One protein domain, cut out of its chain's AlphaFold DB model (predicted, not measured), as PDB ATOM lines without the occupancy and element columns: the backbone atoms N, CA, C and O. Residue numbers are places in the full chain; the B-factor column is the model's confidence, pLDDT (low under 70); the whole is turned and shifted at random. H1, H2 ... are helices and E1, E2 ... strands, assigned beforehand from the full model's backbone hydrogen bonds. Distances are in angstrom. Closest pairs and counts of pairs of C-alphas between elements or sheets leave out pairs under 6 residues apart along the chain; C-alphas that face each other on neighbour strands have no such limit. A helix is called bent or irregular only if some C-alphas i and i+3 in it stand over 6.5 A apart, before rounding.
ATOM      1  N   VAL A   7      25.743 -39.818 -31.731       92.62
ATOM      2  CA  VAL A   7      24.715 -40.435 -32.555       92.62
ATOM      3  C   VAL A   7      23.379 -39.752 -32.302       92.62
ATOM      4  O   VAL A   7      23.093 -39.306 -31.194       92.62
ATOM      5  N   GLU A   8      22.548 -39.662 -33.333       95.12
ATOM      6  CA  GLU A   8      21.186 -39.146 -33.205       95.12
ATOM      7  C   GLU A   8      20.191 -40.305 -33.225       95.12
ATOM      8  O   GLU A   8      20.270 -41.189 -34.083       95.12
ATOM      9  N   ILE A   9      19.244 -40.279 -32.291       95.81
ATOM     10  CA  ILE A   9      18.087 -41.175 -32.262       95.81
ATOM     11  C   ILE A   9      16.831 -40.394 -32.646       95.81
ATOM     12  O   ILE A   9      16.722 -39.201 -32.351       95.81
ATOM     13  N   PHE A  10      15.880 -41.063 -33.292       95.38
ATOM     14  CA  PHE A  10      14.609 -40.469 -33.709       95.38
ATOM     15  C   PHE A  10      13.403 -41.325 -33.302       95.38
ATOM     16  O   PHE A  10      13.553 -42.478 -32.880       95.38
ATOM     17  N   GLY A  11      12.203 -40.762 -33.460       93.69
ATOM     18  CA  GLY A  11      10.939 -41.427 -33.160       93.69
ATOM     19  C   GLY A  11      10.613 -41.488 -31.668       93.69
ATOM     20  O   GLY A  11       9.900 -42.400 -31.258       93.69
ATOM     21  N   LEU A  12      11.142 -40.564 -30.854       94.25
ATOM     22  CA  LEU A  12      10.874 -40.515 -29.407       94.25
ATOM     23  C   LEU A  12       9.406 -40.209 -29.071       94.25
ATOM     24  O   LEU A  12       8.896 -40.658 -28.051       94.25
ATOM     25  N   ALA A  13       8.719 -39.472 -29.935       91.81
ATOM     26  CA  ALA A  13       7.313 -39.106 -29.807       91.81
ATOM     27  C   ALA A  13       6.365 -40.093 -30.534       91.81
ATOM     28  O   ALA A  13       5.164 -39.850 -30.613       91.81
ATOM     29  N   GLU A  14       6.881 -41.205 -31.073       88.94
ATOM     30  CA  GLU A  14       6.117 -42.156 -31.890       88.94
ATOM     31  C   GLU A  14       5.798 -43.447 -31.124       88.94
ATOM     32  O   GLU A  14       6.699 -44.113 -30.614       88.94
ATOM     33  N   SER A  15       4.538 -43.891 -31.134       83.62
ATOM     34  CA  SER A  15       4.089 -45.131 -30.465       83.62
ATOM     35  C   SER A  15       4.062 -46.373 -31.371       83.62
ATOM     36  O   SER A  15       3.706 -47.466 -30.934       83.62
ATOM     37  N   THR A  16       4.453 -46.240 -32.639       78.81
ATOM     38  CA  THR A  16       4.454 -47.329 -33.635       78.81
ATOM     39  C   THR A  16       5.704 -48.223 -33.549       78.81
ATOM     40  O   THR A  16       6.652 -47.909 -32.835       78.81
ATOM     41  N   HIS A  17       5.737 -49.346 -34.279       79.62
ATOM     42  CA  HIS A  17       6.901 -50.254 -34.368       79.62
ATOM     43  C   HIS A  17       7.410 -50.756 -33.003       79.62
ATOM     44  O   HIS A  17       8.610 -50.726 -32.708       79.62
ATOM     45  N   GLU A  18       6.473 -51.207 -32.163       72.75
ATOM     46  CA  GLU A  18       6.727 -51.733 -30.811       72.75
ATOM     47  C   GLU A  18       7.234 -50.676 -29.806       72.75
ATOM     48  O   GLU A  18       7.763 -51.018 -28.749       72.75
ATOM     49  N   ARG A  19       7.044 -49.377 -30.094       74.56
ATOM     50  CA  ARG A  19       7.294 -48.258 -29.157       74.56
ATOM     51  C   ARG A  19       6.095 -47.932 -28.251       74.56
ATOM     52  O   ARG A  19       6.034 -46.859 -27.657       74.56
ATOM     53  N   SER A  20       5.157 -48.864 -28.105       75.06
ATOM     54  CA  SER A  20       4.021 -48.774 -27.184       75.06
ATOM     55  C   SER A  20       4.114 -49.890 -26.147       75.06
ATOM     56  O   SER A  20       4.095 -51.070 -26.502       75.06
ATOM     57  N   CYS A  21       4.200 -49.539 -24.866       83.25
ATOM     58  CA  CYS A  21       4.086 -50.501 -23.772       83.25
ATOM     59  C   CYS A  21       2.807 -50.233 -22.974       83.25
ATOM     60  O   CYS A  21       2.162 -49.204 -23.129       83.25
ATOM     61  N   ASN A  22       2.442 -51.135 -22.067       83.56
ATOM     62  CA  ASN A  22       1.261 -50.959 -21.216       83.56
ATOM     63  C   ASN A  22       1.426 -49.895 -20.110       83.56
ATOM     64  O   ASN A  22       0.508 -49.708 -19.316       83.56
ATOM     65  N   ARG A  23       2.591 -49.240 -20.018       84.06
ATOM     66  CA  ARG A  23       2.905 -48.232 -18.991       84.06
ATOM     67  C   ARG A  23       2.938 -46.805 -19.528       84.06
ATOM     68  O   ARG A  23       2.742 -45.883 -18.748       84.06
ATOM     69  N   HIS A  24       3.187 -46.624 -20.823       85.06
ATOM     70  CA  HIS A  24       3.378 -45.312 -21.436       85.06
ATOM     71  C   HIS A  24       2.521 -45.187 -22.691       85.06
ATOM     72  O   HIS A  24       2.459 -46.123 -23.488       85.06
ATOM     73  N   ALA A  25       1.906 -44.019 -22.887       83.88
ATOM     74  CA  ALA A  25       1.229 -43.699 -24.143       83.88
ATOM     75  C   ALA A  25       2.238 -43.649 -25.304       83.88
ATOM     76  O   ALA A  25       1.984 -44.194 -26.378       83.88
ATOM     77  N   VAL A  26       3.410 -43.064 -25.042       89.50
ATOM     78  CA  VAL A  26       4.566 -43.040 -25.937       89.50
ATOM     79  C   VAL A  26       5.817 -43.353 -25.121       89.50
ATOM     80  O   VAL A  26       6.159 -42.637 -24.184       89.50
ATOM     81  N   CYS A  27       6.519 -44.440 -25.448       92.38
ATOM     82  CA  CYS A  27       7.653 -44.883 -24.635       92.38
ATOM     83  C   CYS A  27       8.819 -43.888 -24.606       92.38
ATOM     84  O   CYS A  27       9.539 -43.865 -23.611       92.38
ATOM     85  N   GLY A  28       9.037 -43.097 -25.658       91.19
ATOM     86  CA  GLY A  28      10.156 -42.156 -25.698       91.19
ATOM     87  C   GLY A  28       9.979 -40.906 -24.832       91.19
ATOM     88  O   GLY A  28      10.977 -40.252 -24.561       91.19
ATOM     89  N   GLU A  29       8.787 -40.629 -24.287       89.88
ATOM     90  CA  GLU A  29       8.568 -39.522 -23.332       89.88
ATOM     91  C   GLU A  29       9.366 -39.680 -22.030       89.88
ATOM     92  O   GLU A  29       9.644 -38.699 -21.348       89.88
ATOM     93  N   GLN A  30       9.755 -40.909 -21.676       91.88
ATOM     94  CA  GLN A  30      10.585 -41.166 -20.494       91.88
ATOM     95  C   GLN A  30      12.069 -40.824 -20.714       91.88
ATOM     96  O   GLN A  30      12.868 -40.944 -19.787       91.88
ATOM     97  N   VAL A  31      12.462 -40.494 -21.950       94.50
ATOM     98  CA  VAL A  31      13.848 -40.195 -22.301       94.50
ATOM     99  C   VAL A  31      14.148 -38.737 -21.986       94.50
ATOM    100  O   VAL A  31      13.611 -37.831 -22.614       94.50
ATOM    101  N   ASP A  32      15.072 -38.529 -21.054       95.44
ATOM    102  CA  ASP A  32      15.597 -37.213 -20.688       95.44
ATOM    103  C   ASP A  32      17.133 -37.177 -20.783       95.44
ATOM    104  O   ASP A  32      17.791 -38.218 -20.910       95.44
ATOM    105  N   VAL A  33      17.722 -35.985 -20.705       95.75
ATOM    106  CA  VAL A  33      19.172 -35.789 -20.605       95.75
ATOM    107  C   VAL A  33      19.734 -36.638 -19.460       95.75
ATOM    108  O   VAL A  33      19.217 -36.656 -18.348       95.75
ATOM    109  N   GLY A  34      20.804 -37.375 -19.749       95.25
ATOM    110  CA  GLY A  34      21.438 -38.314 -18.827       95.25
ATOM    111  C   GLY A  34      20.912 -39.748 -18.915       95.25
ATOM    112  O   GLY A  34      21.581 -40.647 -18.399       95.25
ATOM    113  N   SER A  35      19.786 -39.991 -19.598       96.81
ATOM    114  CA  SER A  35      19.249 -41.343 -19.802       96.81
ATOM    115  C   SER A  35      20.264 -42.243 -20.496       96.81
ATOM    116  O   SER A  35      20.903 -41.844 -21.473       96.81
ATOM    117  N   LEU A  36      20.382 -43.481 -20.017       97.50
ATOM    118  CA  LEU A  36      21.190 -44.506 -20.663       97.50
ATOM    119  C   LEU A  36      20.338 -45.296 -21.644       97.50
ATOM    120  O   LEU A  36      19.222 -45.714 -21.332       97.50
ATOM    121  N   ILE A  37      20.891 -45.532 -22.823       97.38
ATOM    122  CA  ILE A  37      20.246 -46.301 -23.875       97.38
ATOM    123  C   ILE A  37      21.164 -47.406 -24.381       97.38
ATOM    124  O   ILE A  37      22.388 -47.321 -24.265       97.38
ATOM    125  N   ARG A  38      20.562 -48.425 -24.989       97.56
ATOM    126  CA  ARG A  38      21.270 -49.496 -25.682       97.56
ATOM    127  C   ARG A  38      20.681 -49.722 -27.063       97.56
ATOM    128  O   ARG A  38      19.461 -49.724 -27.232       97.56
ATOM    129  N   VAL A  39      21.547 -49.927 -28.044       97.44
ATOM    130  CA  VAL A  39      21.139 -50.240 -29.415       97.44
ATOM    131  C   VAL A  39      20.882 -51.732 -29.547       97.44
ATOM    132  O   VAL A  39      21.647 -52.554 -29.046       97.44
ATOM    133  N   LYS A  40      19.814 -52.082 -30.252       97.38
ATOM    134  CA  LYS A  40      19.426 -53.450 -30.587       97.38
ATOM    135  C   LYS A  40      19.293 -53.595 -32.096       97.38
ATOM    136  O   LYS A  40      19.200 -52.606 -32.817       97.38
ATOM    137  N   PHE A  41      19.255 -54.836 -32.559       96.81
ATOM    138  CA  PHE A  41      18.866 -55.180 -33.921       96.81
ATOM    139  C   PHE A  41      17.479 -55.812 -33.905       96.81
ATOM    140  O   PHE A  41      17.169 -56.617 -33.026       96.81
ATOM    141  N   SER A  42      16.638 -55.444 -34.864       94.88
ATOM    142  CA  SER A  42      15.322 -56.048 -35.027       94.88
ATOM    143  C   SER A  42      14.892 -56.016 -36.487       94.88
ATOM    144  O   SER A  42      15.382 -55.209 -37.276       94.88
ATOM    145  N   ILE A  43      13.964 -56.901 -36.826       93.75
ATOM    146  CA  ILE A  43      13.255 -56.907 -38.098       93.75
ATOM    147  C   ILE A  43      11.837 -56.431 -37.784       93.75
ATOM    148  O   ILE A  43      11.161 -57.048 -36.961       93.75
ATOM    149  N   ILE A  44      11.412 -55.327 -38.392       90.06
ATOM    150  CA  ILE A  44      10.121 -54.680 -38.125       90.06
ATOM    151  C   ILE A  44       9.253 -54.663 -39.383       90.06
ATOM    152  O   ILE A  44       9.766 -54.721 -40.498       90.06
ATOM    153  N   ASP A  45       7.938 -54.556 -39.203       88.38
ATOM    154  CA  ASP A  45       7.012 -54.259 -40.298       88.38
ATOM    155  C   ASP A  45       6.975 -52.742 -40.516       88.38
ATOM    156  O   ASP A  45       6.447 -52.001 -39.685       88.38
ATOM    157  N   GLY A  46       7.648 -52.288 -41.569       82.56
ATOM    158  CA  GLY A  46       7.773 -50.892 -41.956       82.56
ATOM    159  C   GLY A  46       6.823 -50.503 -43.095       82.56
ATOM    160  O   GLY A  46       6.065 -51.322 -43.616       82.56
ATOM    161  N   PRO A  47       6.868 -49.239 -43.547       79.38
ATOM    162  CA  PRO A  47       5.962 -48.733 -44.582       79.38
ATOM    163  C   PRO A  47       6.054 -49.475 -45.923       79.38
ATOM    164  O   PRO A  47       5.078 -49.493 -46.672       79.38
ATOM    165  N   ASN A  48       7.210 -50.075 -46.233       83.88
ATOM    166  CA  ASN A  48       7.437 -50.824 -47.472       83.88
ATOM    167  C   ASN A  48       7.478 -52.347 -47.242       83.88
ATOM    168  O   ASN A  48       7.947 -53.086 -48.109       83.88
ATOM    169  N   GLY A  49       6.985 -52.812 -46.091       88.56
ATOM    170  CA  GLY A  49       7.022 -54.204 -45.657       88.56
ATOM    171  C   GLY A  49       8.127 -54.471 -44.639       88.56
ATOM    172  O   GLY A  49       8.517 -53.597 -43.870       88.56
ATOM    173  N   ILE A  50       8.629 -55.705 -44.621       91.88
ATOM    174  CA  ILE A  50       9.597 -56.162 -43.621       91.88
ATOM    175  C   ILE A  50      10.959 -55.486 -43.842       91.88
ATOM    176  O   ILE A  50      11.583 -55.669 -44.888       91.88
ATOM    177  N   GLU A  51      11.441 -54.753 -42.839       92.25
ATOM    178  CA  GLU A  51      12.679 -53.971 -42.894       92.25
ATOM    179  C   GLU A  51      13.596 -54.275 -41.693       92.25
ATOM    180  O   GLU A  51      13.142 -54.532 -40.575       92.25
ATOM    181  N   GLU A  52      14.914 -54.235 -41.916       94.88
ATOM    182  CA  GLU A  52      15.890 -54.229 -40.822       94.88
ATOM    183  C   GLU A  52      15.891 -52.866 -40.128       94.88
ATOM    184  O   GLU A  52      15.886 -51.822 -40.780       94.88
ATOM    185  N   ALA A  53      15.972 -52.868 -38.801       95.31
ATOM    186  CA  ALA A  53      16.008 -51.651 -38.015       95.31
ATOM    187  C   ALA A  53      16.951 -51.768 -36.816       95.31
ATOM    188  O   ALA A  53      17.258 -52.854 -36.316       95.31
ATOM    189  N   LEU A  54      17.383 -50.606 -36.330       96.75
ATOM    190  CA  LEU A  54      18.237 -50.465 -35.156       96.75
ATOM    191  C   LEU A  54      17.468 -49.773 -34.025       96.75
ATOM    192  O   LEU A  54      17.642 -48.569 -33.809       96.75
ATOM    193  N   PRO A  55      16.560 -50.485 -33.338       96.50
ATOM    194  CA  PRO A  55      15.839 -49.917 -32.216       96.50
ATOM    195  C   PRO A  55      16.757 -49.592 -31.044       96.50
ATOM    196  O   PRO A  55      17.778 -50.232 -30.802       96.50
ATOM    197  N   VAL A  56      16.330 -48.608 -30.272       97.00
ATOM    198  CA  VAL A  56      17.004 -48.126 -29.076       97.00
ATOM    199  C   VAL A  56      16.110 -48.427 -27.885       97.00
ATOM    200  O   VAL A  56      14.933 -48.059 -27.885       97.00
ATOM    201  N   VAL A  57      16.662 -49.091 -26.873       96.94
ATOM    202  CA  VAL A  57      15.980 -49.366 -25.604       96.94
ATOM    203  C   VAL A  57      16.567 -48.509 -24.493       96.94
ATOM    204  O   VAL A  57      17.773 -48.275 -24.465       96.94
ATOM    205  N   VAL A  58      15.726 -48.039 -23.577       96.94
ATOM    206  CA  VAL A  58      16.182 -47.293 -22.396       96.94
ATOM    207  C   VAL A  58      16.563 -48.247 -21.265       96.94
ATOM    208  O   VAL A  58      15.908 -49.274 -21.060       96.94
ATOM    209  N   ILE A  59      17.621 -47.902 -20.534       97.12
ATOM    210  CA  ILE A  59      18.096 -48.622 -19.354       97.12
ATOM    211  C   ILE A  59      17.629 -47.881 -18.106       97.12
ATOM    212  O   ILE A  59      17.959 -46.712 -17.908       97.12
ATOM    213  N   VAL A  60      16.890 -48.567 -17.237       94.38
ATOM    214  CA  VAL A  60      16.396 -48.006 -15.972       94.38
ATOM    215  C   VAL A  60      16.712 -48.979 -14.849       94.38
ATOM    216  O   VAL A  60      16.275 -50.129 -14.884       94.38
ATOM    217  N   ASN A  61      17.446 -48.509 -13.839       93.31
ATOM    218  CA  ASN A  61      17.915 -49.318 -12.706       93.31
ATOM    219  C   ASN A  61      18.722 -50.557 -13.142       93.31
ATOM    220  O   ASN A  61      18.571 -51.631 -12.572       93.31
ATOM    221  N   GLY A  62      19.558 -50.411 -14.177       92.94
ATOM    222  CA  GLY A  62      20.402 -51.492 -14.698       92.94
ATOM    223  C   GLY A  62      19.683 -52.509 -15.589       92.94
ATOM    224  O   GLY A  62      20.315 -53.454 -16.048       92.94
ATOM    225  N   GLU A  63      18.392 -52.316 -15.873       94.56
ATOM    226  CA  GLU A  63      17.593 -53.222 -16.704       94.56
ATOM    227  C   GLU A  63      17.127 -52.539 -17.992       94.56
ATOM    228  O   GLU A  63      16.738 -51.368 -17.983       94.56
ATOM    229  N   GLU A  64      17.100 -53.292 -19.092       95.50
ATOM    230  CA  GLU A  64      16.426 -52.871 -20.322       95.50
ATOM    231  C   GLU A  64      14.917 -52.738 -20.072       95.50
ATOM    232  O   GLU A  64      14.284 -53.600 -19.457       95.50
ATOM    233  N   ARG A  65      14.332 -51.630 -20.534       93.19
ATOM    234  CA  ARG A  65      12.896 -51.357 -20.414       93.19
ATOM    235  C   ARG A  65      12.239 -51.284 -21.786       93.19
ATOM    236  O   ARG A  65      12.068 -52.293 -22.458       93.19
ATOM    237  N   CYS A  66      11.795 -50.095 -22.169       93.69
ATOM    238  CA  CYS A  66      11.012 -49.887 -23.371       93.69
ATOM    239  C   CYS A  66      11.932 -49.627 -24.558       93.69
ATOM    240  O   CYS A  66      12.972 -48.983 -24.408       93.69
ATOM    241  N   ARG A  67      11.494 -50.035 -25.751       95.00
ATOM    242  CA  ARG A  67      11.975 -49.434 -26.993       95.00
ATOM    243  C   ARG A  67      11.469 -47.994 -27.048       95.00
ATOM    244  O   ARG A  67      10.268 -47.765 -26.936       95.00
ATOM    245  N   VAL A  68      12.383 -47.045 -27.192       95.69
ATOM    246  CA  VAL A  68      12.090 -45.606 -27.109       95.69
ATOM    247  C   VAL A  68      12.302 -44.875 -28.426       95.69
ATOM    248  O   VAL A  68      11.692 -43.841 -28.639       95.69
ATOM    249  N   GLY A  69      13.122 -45.413 -29.325       95.44
ATOM    250  CA  GLY A  69      13.438 -44.773 -30.596       95.44
ATOM    251  C   GLY A  69      14.258 -45.689 -31.489       95.44
ATOM    252  O   GLY A  69      14.342 -46.894 -31.239       95.44
ATOM    253  N   PHE A  70      14.834 -45.122 -32.543       95.94
ATOM    254  CA  PHE A  70      15.615 -45.851 -33.540       95.94
ATOM    255  C   PHE A  70      16.846 -45.056 -33.968       95.94
ATOM    256  O   PHE A  70      16.838 -43.823 -33.964       95.94
ATOM    257  N   LEU A  71      17.892 -45.775 -34.374       95.88
ATOM    258  CA  LEU A  71      18.987 -45.194 -35.136       95.88
ATOM    259  C   LEU A  71      18.606 -45.050 -36.614       95.88
ATOM    260  O   LEU A  71      17.965 -45.946 -37.167       95.88
ATOM    261  N   PRO A  72      19.023 -43.957 -37.280       93.19
ATOM    262  CA  PRO A  72      18.829 -43.761 -38.715       93.19
ATOM    263  C   PRO A  72      19.331 -44.934 -39.561       93.19
ATOM    264  O   PRO A  72      20.418 -45.456 -39.318       93.19
ATOM    265  N   ASN A  73      18.610 -45.271 -40.636       92.25
ATOM    266  CA  ASN A  73      18.963 -46.381 -41.536       92.25
ATOM    267  C   ASN A  73      20.380 -46.270 -42.128       92.25
ATOM    268  O   ASN A  73      20.984 -47.287 -42.460       92.25
ATOM    269  N   LYS A  74      20.965 -45.061 -42.189       92.25
ATOM    270  CA  LYS A  74      22.380 -44.856 -42.567       92.25
ATOM    271  C   LYS A  74      23.374 -45.630 -41.682       92.25
ATOM    272  O   LYS A  74      24.509 -45.830 -42.099       92.25
ATOM    273  N   TYR A  75      22.967 -46.059 -40.484       93.81
ATOM    274  CA  TYR A  75      23.782 -46.847 -39.557       93.81
ATOM    275  C   TYR A  75      23.640 -48.369 -39.742       93.81
ATOM    276  O   TYR A  75      24.483 -49.104 -39.233       93.81
ATOM    277  N   LEU A  76      22.650 -48.862 -40.503       94.50
ATOM    278  CA  LEU A  76      22.457 -50.302 -40.756       94.50
ATOM    279  C   LEU A  76      23.690 -51.011 -41.343       94.50
ATOM    280  O   LEU A  76      24.003 -52.100 -40.863       94.50
ATOM    281  N   PRO A  77      24.456 -50.422 -42.290       95.12
ATOM    282  CA  PRO A  77      25.686 -51.045 -42.791       95.12
ATOM    283  C   PRO A  77      26.750 -51.298 -41.714       95.12
ATOM    284  O   PRO A  77      27.704 -52.027 -41.957       95.12
ATOM    285  N   ARG A  78      26.605 -50.678 -40.537       92.56
ATOM    286  CA  ARG A  78      27.508 -50.790 -39.386       92.56
ATOM    287  C   ARG A  78      26.833 -51.457 -38.190       92.56
ATOM    288  O   ARG A  78      27.304 -51.296 -37.067       92.56
ATOM    289  N   LYS A  79      25.720 -52.172 -38.393       94.44
ATOM    290  CA  LYS A  79      24.943 -52.780 -37.302       94.44
ATOM    291  C   LYS A  79      25.811 -53.618 -36.362       94.44
ATOM    292  O   LYS A  79      25.697 -53.457 -35.153       94.44
ATOM    293  N   ASP A  80      26.744 -54.397 -36.901       94.62
ATOM    294  CA  ASP A  80      27.619 -55.272 -36.112       94.62
ATOM    295  C   ASP A  80      28.565 -54.493 -35.177       94.62
ATOM    296  O   ASP A  80      29.002 -55.016 -34.158       94.62
ATOM    297  N   GLU A  81      28.852 -53.224 -35.486       93.25
ATOM    298  CA  GLU A  81      29.669 -52.338 -34.647       93.25
ATOM    299  C   GLU A  81      28.850 -51.580 -33.598       93.25
ATOM    300  O   GLU A  81      29.433 -50.997 -32.689       93.25
ATOM    301  N   LEU A  82      27.527 -51.501 -33.757       93.94
ATOM    302  CA  LEU A  82      26.655 -50.612 -32.981       93.94
ATOM    303  C   LEU A  82      25.710 -51.373 -32.057       93.94
ATOM    304  O   LEU A  82      25.358 -50.875 -30.991       93.94
ATOM    305  N   VAL A  83      25.282 -52.565 -32.460       96.38
ATOM    306  CA  VAL A  83      24.371 -53.408 -31.688       96.38
ATOM    307  C   VAL A  83      25.008 -53.772 -30.349       96.38
ATOM    308  O   VAL A  83      26.211 -53.986 -30.239       96.38
ATOM    309  N   GLU A  84      24.183 -53.785 -29.305       96.31
ATOM    310  CA  GLU A  84      24.557 -53.958 -27.904       96.31
ATOM    311  C   GLU A  84      25.398 -52.828 -27.280       96.31
ATOM    312  O   GLU A  84      25.615 -52.883 -26.063       96.31
ATOM    313  N   LYS A  85      25.805 -51.791 -28.031       95.75
ATOM    314  CA  LYS A  85      26.503 -50.627 -27.466       95.75
ATOM    315  C   LYS A  85      25.576 -49.725 -26.669       95.75
ATOM    316  O   LYS A  85      24.390 -49.574 -26.975       95.75
ATOM    317  N   PHE A  86      26.170 -49.091 -25.663       96.06
ATOM    318  CA  PHE A  86      25.511 -48.133 -24.793       96.06
ATOM    319  C   PHE A  86      25.871 -46.702 -25.174       96.06
ATOM    320  O   PHE A  86      27.023 -46.392 -25.491       96.06
ATOM    321  N   ALA A  87      24.886 -45.821 -25.068       96.12
ATOM    322  CA  ALA A  87      25.064 -44.387 -25.209       96.12
ATOM    323  C   ALA A  87      24.285 -43.650 -24.116       96.12
ATOM    324  O   ALA A  87      23.328 -44.184 -23.548       96.12
ATOM    325  N   GLN A  88      24.702 -42.425 -23.823       95.75
ATOM    326  CA  GLN A  88      24.002 -41.524 -22.921       95.75
ATOM    327  C   GLN A  88      23.360 -40.397 -23.716       95.75
ATOM    328  O   GLN A  88      23.995 -39.818 -24.594       95.75
ATOM    329  N   VAL A  89      22.114 -40.068 -23.395       96.00
ATOM    330  CA  VAL A  89      21.413 -38.922 -23.976       96.00
ATOM    331  C   VAL A  89      22.033 -37.630 -23.450       96.00
ATOM    332  O   VAL A  89      22.071 -37.401 -22.244       96.00
ATOM    333  N   CYS A  90      22.503 -36.774 -24.350       93.94
ATOM    334  CA  CYS A  90      23.135 -35.496 -24.017       93.94
ATOM    335  C   CYS A  90      22.205 -34.304 -24.268       93.94
ATOM    336  O   CYS A  90      22.340 -33.276 -23.615       93.94
ATOM    337  N   GLU A  91      21.274 -34.425 -25.216       94.75
ATOM    338  CA  GLU A  91      20.328 -33.362 -25.554       94.75
ATOM    339  C   GLU A  91      19.044 -33.947 -26.148       94.75
ATOM    340  O   GLU A  91      19.107 -34.775 -27.056       94.75
ATOM    341  N   VAL A  92      17.885 -33.466 -25.691       96.06
ATOM    342  CA  VAL A  92      16.572 -33.747 -26.297       96.06
ATOM    343  C   VAL A  92      16.150 -32.541 -27.135       96.06
ATOM    344  O   VAL A  92      16.120 -31.409 -26.650       96.06
ATOM    345  N   TYR A  93      15.845 -32.757 -28.415       95.44
ATOM    346  CA  TYR A  93      15.712 -31.656 -29.374       95.44
ATOM    347  C   TYR A  93      14.404 -30.870 -29.247       95.44
ATOM    348  O   TYR A  93      14.388 -29.702 -29.632       95.44
ATOM    349  N   ASP A  94      13.342 -31.451 -28.680       89.88
ATOM    350  CA  ASP A  94      12.051 -30.767 -28.489       89.88
ATOM    351  C   ASP A  94      12.168 -29.530 -27.585       89.88
ATOM    352  O   ASP A  94      11.537 -28.502 -27.844       89.88
ATOM    353  N   CYS A  95      13.052 -29.595 -26.588       85.00
ATOM    354  CA  CYS A  95      13.312 -28.515 -25.633       85.00
ATOM    355  C   CYS A  95      14.587 -27.715 -25.953       85.00
ATOM    356  O   CYS A  95      14.964 -26.832 -25.185       85.00
ATOM    357  N   SER A  96      15.264 -28.003 -27.071       89.25
ATOM    358  CA  SER A  96      16.510 -27.324 -27.449       89.25
ATOM    359  C   SER A  96      16.275 -25.834 -27.691       89.25
ATOM    360  O   SER A  96      15.255 -25.466 -28.267       89.25
ATOM    361  N   GLU A  97      17.229 -24.963 -27.350       90.19
ATOM    362  CA  GLU A  97      17.156 -23.520 -27.643       90.19
ATOM    363  C   GLU A  97      17.204 -23.223 -29.154       90.19
ATOM    364  O   GLU A  97      16.635 -22.236 -29.637       90.19
ATOM    365  N   SER A  98      17.793 -24.129 -29.939       92.94
ATOM    366  CA  SER A  98      17.886 -23.998 -31.391       92.94
ATOM    367  C   SER A  98      16.547 -24.286 -32.072       92.94
ATOM    368  O   SER A  98      16.053 -25.415 -32.087       92.94
ATOM    369  N   ARG A  99      15.985 -23.271 -32.744       93.75
ATOM    370  CA  ARG A  99      14.771 -23.427 -33.569       93.75
ATOM    371  C   ARG A  99      14.944 -24.498 -34.649       93.75
ATOM    372  O   ARG A  99      13.984 -25.195 -34.969       93.75
ATOM    373  N   TYR A 100      16.148 -24.617 -35.202       92.94
ATOM    374  CA  TYR A 100      16.468 -25.627 -36.203       92.94
ATOM    375  C   TYR A 100      16.340 -27.044 -35.626       92.94
ATOM    376  O   TYR A 100      15.653 -27.872 -36.220       92.94
ATOM    377  N   ARG A 101      16.897 -27.297 -34.433       91.94
ATOM    378  CA  ARG A 101      16.796 -28.603 -33.756       91.94
ATOM    379  C   ARG A 101      15.357 -28.960 -33.405       91.94
ATOM    380  O   ARG A 101      14.913 -30.054 -33.737       91.94
ATOM    381  N   ARG A 102      14.587 -28.008 -32.861       94.50
ATOM    382  CA  ARG A 102      13.146 -28.207 -32.610       94.50
ATOM    383  C   ARG A 102      12.386 -28.563 -33.891       94.50
ATOM    384  O   ARG A 102      11.551 -29.463 -33.897       94.50
ATOM    385  N   GLN A 103      12.700 -27.895 -35.006       94.19
ATOM    386  CA  GLN A 103      12.089 -28.202 -36.301       94.19
ATOM    387  C   GLN A 103      12.481 -29.592 -36.820       94.19
ATOM    388  O   GLN A 103      11.629 -30.289 -37.371       94.19
ATOM    389  N   GLN A 104      13.739 -30.009 -36.663       92.56
ATOM    390  CA  GLN A 104      14.162 -31.367 -37.010       92.56
ATOM    391  C   GLN A 104      13.438 -32.411 -36.160       92.56
ATOM    392  O   GLN A 104      12.941 -33.389 -36.712       92.56
ATOM    393  N   SER A 105      13.319 -32.175 -34.854       93.69
ATOM    394  CA  SER A 105      12.626 -33.071 -33.928       93.69
ATOM    395  C   SER A 105      11.167 -33.285 -34.327       93.69
ATOM    396  O   SER A 105      10.740 -34.418 -34.535       93.69
ATOM    397  N   SER A 106      10.436 -32.196 -34.585       92.62
ATOM    398  CA  SER A 106       9.039 -32.256 -35.034       92.62
ATOM    399  C   SER A 106       8.854 -33.045 -36.337       92.62
ATOM    400  O   SER A 106       7.848 -33.731 -36.489       92.62
ATOM    401  N   ARG A 107       9.812 -32.984 -37.273       92.69
ATOM    402  CA  ARG A 107       9.745 -33.734 -38.543       92.69
ATOM    403  C   ARG A 107      10.025 -35.225 -38.389       92.69
ATOM    404  O   ARG A 107       9.560 -36.001 -39.213       92.69
ATOM    405  N   ASN A 108      10.807 -35.604 -37.383       92.31
ATOM    406  CA  ASN A 108      11.250 -36.982 -37.169       92.31
ATOM    407  C   ASN A 108      10.525 -37.663 -35.996       92.31
ATOM    408  O   ASN A 108      10.982 -38.702 -35.520       92.31
ATOM    409  N   GLY A 109       9.426 -37.067 -35.519       92.50
ATOM    410  CA  GLY A 109       8.644 -37.601 -34.408       92.50
ATOM    411  C   GLY A 109       9.452 -37.679 -33.115       92.50
ATOM    412  O   GLY A 109       9.439 -38.710 -32.460       92.50
ATOM    413  N   GLY A 110      10.201 -36.629 -32.770       94.81
ATOM    414  CA  GLY A 110      11.037 -36.556 -31.569       94.81
ATOM    415  C   GLY A 110      12.466 -37.057 -31.806       94.81
ATOM    416  O   GLY A 110      12.671 -38.149 -32.336       94.81
ATOM    417  N   MET A 111      13.463 -36.264 -31.408       96.19
ATOM    418  CA  MET A 111      14.886 -36.576 -31.578       96.19
ATOM    419  C   MET A 111      15.702 -36.302 -30.320       96.19
ATOM    420  O   MET A 111      15.414 -35.378 -29.557       96.19
ATOM    421  N   ALA A 112      16.783 -37.060 -30.166       96.75
ATOM    422  CA  ALA A 112      17.812 -36.772 -29.183       96.75
ATOM    423  C   ALA A 112      19.209 -37.044 -29.737       96.75
ATOM    424  O   ALA A 112      19.411 -37.919 -30.583       96.75
ATOM    425  N   LYS A 113      20.173 -36.287 -29.219       95.06
ATOM    426  CA  LYS A 113      21.600 -36.503 -29.423       95.06
ATOM    427  C   LYS A 113      22.147 -37.320 -28.260       95.06
ATOM    428  O   LYS A 113      21.913 -36.977 -27.099       95.06
ATOM    429  N   CYS A 114      22.918 -38.350 -28.575       95.00
ATOM    430  CA  CYS A 114      23.535 -39.244 -27.609       95.00
ATOM    431  C   CYS A 114      25.043 -39.342 -27.846       95.00
ATOM    432  O   CYS A 114      25.480 -39.305 -28.992       95.00
ATOM    433  N   ALA A 115      25.819 -39.531 -26.784       93.38
ATOM    434  CA  ALA A 115      27.247 -39.829 -26.856       93.38
ATOM    435  C   ALA A 115      27.502 -41.293 -26.484       93.38
ATOM    436  O   ALA A 115      26.906 -41.816 -25.537       93.38
ATOM    437  N   TRP A 116      28.389 -41.969 -27.215       93.81
ATOM    438  CA  TRP A 116      28.755 -43.353 -26.908       93.81
ATOM    439  C   TRP A 116      29.547 -43.442 -25.603       93.81
ATOM    440  O   TRP A 116      30.512 -42.702 -25.408       93.81
ATOM    441  N   LEU A 117      29.200 -44.396 -24.731       91.56
ATOM    442  CA  LEU A 117      29.894 -44.544 -23.443       91.56
ATOM    443  C   LEU A 117      31.371 -44.949 -23.601       91.56
ATOM    444  O   LEU A 117      32.193 -44.631 -22.750       91.56
TER     445      LEU A 117
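What this domain is: This is residues 7 to 117 of the 124 residues of an uncharacterized protein of Spongospora subterranea (UniProt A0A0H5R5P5). The domain is a small, nearly closed barrel of bent, strongly twisted strands: E1 pairs with E7, E7 with E6, E6 with E2, E2 with E4 and E4 with E5, and E5 comes back near E1 without pairing with it. E3 and the first residues of the long, bent strand E4 make a hairpin that runs on from this barrel, while H1 packs on E5, H2 packs on E4, and H3 lies by the beginning of E7. The 111 printed residues hold three named helices and seven named strands, in the order E1 H1 E2 E3 E4 E5 H2 E6 H3 E7, and the class is mixed, helices and strands. The seven strands form one branched sheet in which the neighbour pairs are antiparallel. The whole is compact and rounded, with a radius of gyration of the C-alphas of 13.1 A and spans of 36 by 33 by 31 A.

How they stand to each other: E1, residues 7 to 10, is an edge strand and the antiparallel neighbour of E7, residues 111 to 116, with N 7 and O 114 2.8 A apart. On the other side of E7 is E6, residues 86 to 92, also antiparallel, with N 90 and O 113 2.8 A apart. E6 pairs in turn with E2, residues 36 to 39, where N 37 and O 87 are 2.9 A apart. On the other side of E2 is E4, residues 49 to 60, with N 38 and O 57 2.8 A apart. E4 has three neighbours in staggered pairing: E3, residues 42 to 46, beside its residues 49 to 53, E5, residues 63 to 71, beside 54 to 60, and E2 beside 56 to 59. E3, E4 and E5 form a meander, each strand the antiparallel neighbour of the one before; N 44 and O 51 are 2.9 A apart, and N 56 and O 69 are 2.8 A apart. E4 bends by 61 degrees at residue 52, and E5 by 76 degrees at residue 66. The closest C-alphas of E1 and E5 are those of Ile 9 and Leu 71, 5.0 A apart. H1, residues 27 to 30, is on the sheet at a height of 7.0 A, and its Gly 28 comes within 4.2 A of Val 68 of E5, C-alpha to C-alpha. H2, residues 73 to 82, is on the opposite face at a height of 6.5 A; its closest C-alphas to E4 are those of Asn 73 and Ala 53, 7.0 A apart. H3, residues 99 to 107, only grazes the sheet with its residues 101 to 107; the C-alphas of Ser 105 and Met 111 are 4.8 A apart. H3 has every O i to N i+4 pair within hydrogen-bond range, H2 has 2 of 6 beside 5 of 7 O i to N i+3 pairs, and H1 is too short for an O i to N i+4 pair.

Where its parts are: E1 begins at C-alpha 7, (24.715, -40.435, -32.555). E4 is the longest strand, 31.7 A from C-alpha 49 at (7.022, -54.204, -45.657) to C-alpha 60 at (16.396, -48.006, -15.972). E5 measures 20.2 A, E6 17.0 A and E7 16.1 A, and E7 ends at C-alpha 116, (28.755, -43.353, -26.908). H2 measures 12.3 A and is irregular, with C-alphas 77 and 80 8.1 A apart; H3 measures 12.5 A.

The domain as a whole: The two C-alphas farthest apart are those of Ile 50 and Glu 97, at 37.1 A. The printed part has no cut. The link from E1 to H1, residues 11 to 26, is long, and the link from E6 to H3 is short. The mean pLDDT of the printed part is 92.4, and no printed residue is under 70.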